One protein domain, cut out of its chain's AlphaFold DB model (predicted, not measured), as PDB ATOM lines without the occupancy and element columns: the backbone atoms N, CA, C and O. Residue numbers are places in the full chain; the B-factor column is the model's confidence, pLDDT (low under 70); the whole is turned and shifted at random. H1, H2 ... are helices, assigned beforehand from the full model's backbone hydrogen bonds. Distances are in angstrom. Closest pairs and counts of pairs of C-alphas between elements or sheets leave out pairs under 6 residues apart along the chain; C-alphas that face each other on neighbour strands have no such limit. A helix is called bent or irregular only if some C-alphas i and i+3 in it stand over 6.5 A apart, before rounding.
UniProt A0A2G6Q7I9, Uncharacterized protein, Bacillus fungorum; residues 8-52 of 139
ATOM      1  N   ASP A   8       1.691  -9.085  -6.192       64.62
ATOM      2  CA  ASP A   8       1.371  -8.546  -7.517       64.62
ATOM      3  C   ASP A   8       1.141  -9.645  -8.572       64.62
ATOM      4  O   ASP A   8       0.189  -9.548  -9.345       64.62
ATOM      5  N   ASP A   9       1.894 -10.753  -8.527       64.19
ATOM      6  CA  ASP A   9       1.670 -11.923  -9.401       64.19
ATOM      7  C   ASP A   9       0.326 -12.606  -9.090       64.19
ATOM      8  O   ASP A   9      -0.369 -13.116  -9.970       64.19
ATOM      9  N   LEU A  10      -0.067 -12.610  -7.812       61.47
ATOM     10  CA  LEU A  10      -1.375 -13.100  -7.375       61.47
ATOM     11  C   LEU A  10      -2.496 -12.211  -7.925       61.47
ATOM     12  O   LEU A  10      -3.517 -12.729  -8.384       61.47
ATOM     13  N   LEU A  11      -2.298 -10.890  -7.917       67.19
ATOM     14  CA  LEU A  11      -3.250  -9.929  -8.467       67.19
ATOM     15  C   LEU A  11      -3.414 -10.108  -9.983       67.19
ATOM     16  O   LEU A  11      -4.546 -10.119 -10.471       67.19
ATOM     17  N   GLU A  12      -2.315 -10.330 -10.707       66.69
ATOM     18  CA  GLU A  12      -2.322 -10.576 -12.153       66.69
ATOM     19  C   GLU A  12      -3.118 -11.845 -12.504       66.69
ATOM     20  O   GLU A  12      -3.994 -11.826 -13.380       66.69
ATOM     21  N   VAL A  13      -2.925 -12.925 -11.739       65.56
ATOM     22  CA  VAL A  13      -3.697 -14.170 -11.879       65.56
ATOM     23  C   VAL A  13      -5.184 -13.954 -11.578       65.56
ATOM     24  O   VAL A  13      -6.030 -14.520 -12.280       65.56
ATOM     25  N   PHE A  14      -5.540 -13.106 -10.606       59.62
ATOM     26  CA  PHE A  14      -6.941 -12.765 -10.325       59.62
ATOM     27  C   PHE A  14      -7.582 -11.874 -11.400       59.62
ATOM     28  O   PHE A  14      -8.774 -12.038 -11.676       59.62
ATOM     29  N   THR A  15      -6.815 -10.988 -12.041       64.31
ATOM     30  CA  THR A  15      -7.282 -10.170 -13.178       64.31
ATOM     31  C   THR A  15      -7.323 -10.925 -14.505       64.31
ATOM     32  O   THR A  15      -8.011 -10.501 -15.434       64.31
ATOM     33  N   SER A  16      -6.645 -12.072 -14.599       66.88
ATOM     34  CA  SER A  16      -6.777 -12.967 -15.745       66.88
ATOM     35  C   SER A  16      -8.231 -13.438 -15.904       66.88
ATOM     36  O   SER A  16      -8.974 -13.603 -14.930       66.88
ATOM     37  N   GLY A  17      -8.661 -13.712 -17.141       68.50
ATOM     38  CA  GLY A  17     -10.047 -14.113 -17.433       68.50
ATOM     39  C   GLY A  17     -10.532 -15.373 -16.692       68.50
ATOM     40  O   GLY A  17     -11.738 -15.604 -16.600       68.50
ATOM     41  N   TYR A  18      -9.619 -16.179 -16.141       71.75
ATOM     42  CA  TYR A  18      -9.934 -17.318 -15.274       71.75
ATOM     43  C   TYR A  18     -10.082 -16.923 -13.799       71.75
ATOM     44  O   TYR A  18     -11.009 -17.401 -13.139       71.75
ATOM     45  N   GLY A  19      -9.237 -16.020 -13.297       74.25
ATOM     46  CA  GLY A  19      -9.315 -15.503 -11.929       74.25
ATOM     47  C   GLY A  19     -10.622 -14.763 -11.661       74.25
ATOM     48  O   GLY A  19     -11.274 -14.996 -10.641       74.25
ATOM     49  N   HIS A  20     -11.090 -13.974 -12.631       78.44
ATOM     50  CA  HIS A  20     -12.361 -13.266 -12.501       78.44
ATOM     51  C   HIS A  20     -13.569 -14.219 -12.419       78.44
ATOM     52  O   HIS A  20     -14.466 -14.021 -11.597       78.44
ATOM     53  N   LYS A  21     -13.582 -15.289 -13.225       82.06
ATOM     54  CA  LYS A  21     -14.641 -16.314 -13.185       82.06
ATOM     55  C   LYS A  21     -14.643 -17.061 -11.856       82.06
ATOM     56  O   LYS A  21     -15.709 -17.300 -11.293       82.06
ATOM     57  N   PHE A  22     -13.460 -17.388 -11.338       81.56
ATOM     58  CA  PHE A  22     -13.315 -18.017 -10.029       81.56
ATOM     59  C   PHE A  22     -13.825 -17.108  -8.900       81.56
ATOM     60  O   PHE A  22     -14.587 -17.559  -8.046       81.56
ATOM     61  N   LEU A  23     -13.495 -15.814  -8.947       85.00
ATOM     62  CA  LEU A  23     -13.999 -14.815  -8.003       85.00
ATOM     63  C   LEU A  23     -15.534 -14.716  -8.043       85.00
ATOM     64  O   LEU A  23     -16.177 -14.678  -6.996       85.00
ATOM     65  N   MET A  24     -16.129 -14.726  -9.239       85.06
ATOM     66  CA  MET A  24     -17.587 -14.699  -9.403       85.06
ATOM     67  C   MET A  24     -18.254 -15.939  -8.808       85.06
ATOM     68  O   MET A  24     -19.251 -15.815  -8.099       85.06
ATOM     69  N   ILE A  25     -17.681 -17.124  -9.022       89.12
ATOM     70  CA  ILE A  25     -18.176 -18.369  -8.419       89.12
ATOM     71  C   ILE A  25     -18.091 -18.299  -6.891       89.12
ATOM     72  O   ILE A  25     -19.056 -18.649  -6.212       89.12
ATOM     73  N   LEU A  26     -16.975 -17.807  -6.346       89.12
ATOM     74  CA  LEU A  26     -16.798 -17.648  -4.903       89.12
ATOM     75  C   LEU A  26     -17.852 -16.698  -4.311       89.12
ATOM     76  O   LEU A  26     -18.430 -16.987  -3.264       89.12
ATOM     77  N   LEU A  27     -18.142 -15.594  -5.000       90.56
ATOM     78  CA  LEU A  27     -19.120 -14.598  -4.567       90.56
ATOM     79  C   LEU A  27     -20.559 -15.134  -4.638       90.56
ATOM     80  O   LEU A  27     -21.348 -14.920  -3.714       90.56
ATOM     81  N   VAL A  28     -20.896 -15.903  -5.675       92.00
ATOM     82  CA  VAL A  28     -22.183 -16.618  -5.766       92.00
ATOM     83  C   VAL A  28     -22.321 -17.636  -4.633       92.00
ATOM     84  O   VAL A  28     -23.365 -17.714  -3.989       92.00
ATOM     85  N   LEU A  29     -21.261 -18.384  -4.329       93.44
ATOM     86  CA  LEU A  29     -21.286 -19.391  -3.268       93.44
ATOM     87  C   LEU A  29     -21.405 -18.742  -1.880       93.44
ATOM     88  O   LEU A  29     -22.174 -19.204  -1.037       93.44
ATOM     89  N   PHE A  30     -20.724 -17.618  -1.661       92.25
ATOM     90  CA  PHE A  30     -20.826 -16.836  -0.432       92.25
ATOM     91  C   PHE A  30     -22.230 -16.248  -0.227       92.25
ATOM     92  O   PHE A  30     -22.823 -16.405   0.844       92.25
ATOM     93  N   THR A  31     -22.796 -15.619  -1.260       91.31
ATOM     94  CA  THR A  31     -24.160 -15.067  -1.205       91.31
ATOM     95  C   THR A  31     -25.204 -16.167  -0.999       91.31
ATOM     96  O   THR A  31     -26.120 -15.992  -0.195       91.31
ATOM     97  N   PHE A  32     -25.026 -17.337  -1.622       92.75
ATOM     98  CA  PHE A  32     -25.861 -18.514  -1.383       92.75
ATOM     99  C   PHE A  32     -25.805 -18.992   0.076       92.75
ATOM    100  O   PHE A  32     -26.851 -19.234   0.677       92.75
ATOM    101  N   LEU A  33     -24.616 -19.082   0.683       93.06
ATOM    102  CA  LEU A  33     -24.467 -19.496   2.085       93.06
ATOM    103  C   LEU A  33     -25.129 -18.509   3.060       93.06
ATOM    104  O   LEU A  33     -25.753 -18.937   4.034       93.06
ATOM    105  N   ILE A  34     -25.042 -17.202   2.793       92.94
ATOM    106  CA  ILE A  34     -25.740 -16.179   3.585       92.94
ATOM    107  C   ILE A  34     -27.255 -16.352   3.458       92.94
ATOM    108  O   ILE A  34     -27.949 -16.408   4.478       92.94
ATOM    109  N   MET A  35     -27.766 -16.489   2.232       90.62
ATOM    110  CA  MET A  35     -29.194 -16.703   1.988       90.62
ATOM    111  C   MET A  35     -29.692 -17.988   2.650       90.62
ATOM    112  O   MET A  35     -30.735 -17.968   3.296       90.62
ATOM    113  N   LEU A  36     -28.919 -19.075   2.592       92.62
ATOM    114  CA  LEU A  36     -29.224 -20.326   3.285       92.62
ATOM    115  C   LEU A  36     -29.270 -20.130   4.805       92.62
ATOM    116  O   LEU A  36     -30.174 -20.638   5.467       92.62
ATOM    117  N   ARG A  37     -28.327 -19.375   5.382       86.75
ATOM    118  CA  ARG A  37     -28.298 -19.117   6.827       86.75
ATOM    119  C   ARG A  37     -29.500 -18.296   7.284       86.75
ATOM    120  O   ARG A  37     -30.104 -18.634   8.303       86.75
ATOM    121  N   ILE A  38     -29.855 -17.258   6.526       89.50
ATOM    122  CA  ILE A  38     -31.045 -16.434   6.759       89.50
ATOM    123  C   ILE A  38     -32.301 -17.300   6.616       89.50
ATOM    124  O   ILE A  38     -33.135 -17.308   7.518       89.50
ATOM    125  N   TYR A  39     -32.400 -18.094   5.550       89.19
ATOM    126  CA  TYR A  39     -33.516 -19.007   5.311       89.19
ATOM    127  C   TYR A  39     -33.689 -20.015   6.449       89.19
ATOM    128  O   TYR A  39     -34.790 -20.164   6.960       89.19
ATOM    129  N   VAL A  40     -32.614 -20.657   6.919       85.94
ATOM    130  CA  VAL A  40     -32.667 -21.593   8.056       85.94
ATOM    131  C   VAL A  40     -33.066 -20.881   9.350       85.94
ATOM    132  O   VAL A  40     -33.809 -21.445  10.153       85.94
ATOM    133  N   TRP A  41     -32.609 -19.647   9.572       83.75
ATOM    134  CA  TRP A  41     -33.013 -18.857  10.737       83.75
ATOM    135  C   TRP A  41     -34.507 -18.522  10.702       83.75
ATOM    136  O   TRP A  41     -35.204 -18.767  11.689       83.75
ATOM    137  N   TRP A  42     -35.015 -18.055   9.560       80.00
ATOM    138  CA  TRP A  42     -36.442 -17.814   9.349       80.00
ATOM    139  C   TRP A  42     -37.257 -19.098   9.401       80.00
ATOM    140  O   TRP A  42     -38.321 -19.093   9.999       80.00
ATOM    141  N   PHE A  43     -36.755 -20.208   8.866       74.75
ATOM    142  CA  PHE A  43     -37.413 -21.507   8.936       74.75
ATOM    143  C   PHE A  43     -37.512 -21.989  10.387       74.75
ATOM    144  O   PHE A  43     -38.595 -22.335  10.846       74.75
ATOM    145  N   ARG A  44     -36.428 -21.904  11.167       69.06
ATOM    146  CA  ARG A  44     -36.432 -22.227  12.604       69.06
ATOM    147  C   ARG A  44     -37.363 -21.307  13.397       69.06
ATOM    148  O   ARG A  44     -38.089 -21.776  14.269       69.06
ATOM    149  N   ARG A  45     -37.370 -20.008  13.082       66.25
ATOM    150  CA  ARG A  45     -38.314 -19.028  13.640       66.25
ATOM    151  C   ARG A  45     -39.749 -19.399  13.256       66.25
ATOM    152  O   ARG A  45     -40.615 -19.397  14.117       66.25
ATOM    153  N   SER A  46     -39.983 -19.787  12.005       63.28
ATOM    154  CA  SER A  46     -41.288 -20.187  11.479       63.28
ATOM    155  C   SER A  46     -41.764 -21.505  12.068       63.28
ATOM    156  O   SER A  46     -42.945 -21.612  12.318       63.28
ATOM    157  N   ILE A  47     -40.896 -22.455  12.424       58.78
ATOM    158  CA  ILE A  47     -41.290 -23.621  13.233       58.78
ATOM    159  C   ILE A  47     -41.743 -23.165  14.626       58.78
ATOM    160  O   ILE A  47     -42.677 -23.726  15.174       58.78
ATOM    161  N   GLY A  48     -41.161 -22.102  15.182       54.16
ATOM    162  CA  GLY A  48     -41.675 -21.475  16.403       54.16
ATOM    163  C   GLY A  48     -43.032 -20.773  16.240       54.16
ATOM    164  O   GLY A  48     -43.758 -20.667  17.217       54.16
ATOM    165  N   TYR A  49     -43.401 -20.319  15.034       50.72
ATOM    166  CA  TYR A  49     -44.681 -19.631  14.770       50.72
ATOM    167  C   TYR A  49     -45.769 -20.535  14.146       50.72
ATOM    168  O   TYR A  49     -46.943 -20.328  14.414       50.72
ATOM    169  N   TYR A  50     -45.400 -21.552  13.362       49.00
ATOM    170  CA  TYR A  50     -46.273 -22.545  12.710       49.00
ATOM    171  C   TYR A  50     -46.274 -23.903  13.426       49.00
ATOM    172  O   TYR A  50     -47.243 -24.640  13.326       49.00
ATOM    173  N   GLY A  51     -45.215 -24.235  14.168       46.66
ATOM    174  CA  GLY A  51     -45.180 -25.342  15.137       46.66
ATOM    175  C   GLY A  51     -45.282 -24.873  16.595       46.66
ATOM    176  O   GLY A  51     -45.186 -25.690  17.506       46.66
ATOM    177  N   GLY A  52     -45.461 -23.567  16.823       46.03
ATOM    178  CA  GLY A  52     -45.598 -22.954  18.150       46.03
ATOM    179  C   GLY A  52     -46.613 -21.808  18.200       46.03
ATOM    180  O   GLY A  52     -46.582 -20.991  19.116       46.03
TER     181      GLY A  52
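What this domain is: This is residues 8 to 52 of the 139 residues of an uncharacterized protein of Bacillus fungorum (UniProt A0A2G6Q7I9). One long helix, H2, makes nearly the whole length of this rod, and a short helix, H1, is set at a corner at its first end, so that the two make an L with one very long limb and one short one. Residues 24 to 52, most of them in H2, stick out free. The printed part has 45 residues with two named helices, H1 then H2, and no named strand; the class is all helix. It is extended, with a radius of gyration of the C-alphas of 17.9 A, and spans 56 by 15 by 6 A.

Where its parts are: H2 is residues 17 to 50, 34 residues, and measures 47.9 A from first to last C-alpha. It begins at C-alpha 17, at (-10.047, -14.113, -17.433), and ends at C-alpha 50, at (-46.273, -22.545, 12.710). H1 is residues 8 to 15, 10.5 A from first to last C-alpha, and begins at C-alpha 8, at (1.371, -8.546, -7.517).

How they stand to each other: H2 only just touches H1, with 3 pairs of C-alphas within 8 A, and only at the corner by their link. H2 touches H1 with residues 19 to 23 alone, and the closest C-alphas of the two helices are those of Val 13 and Gly 19, 5.8 A apart. Their lines stand at a steep tilt of 69 degrees, only just short of about perpendicular, and they run the same way. Their centres are 27.1 A apart. Ser 16 alone lies between them, a tight link. In H1 every O i to N i+4 pair is within hydrogen-bond range; in H2 29 of 30 are. Neither helix is bent.

The domain as a whole: The C-alphas of Asp 9 and Gly 52, the two farthest apart, are 55.8 A from each other. The printed part has no cut and no long link. The mean pLDDT of the printed part is 75.6, and the model's confidence is low, under 70, at residues 8 to 17 and 44 to 52.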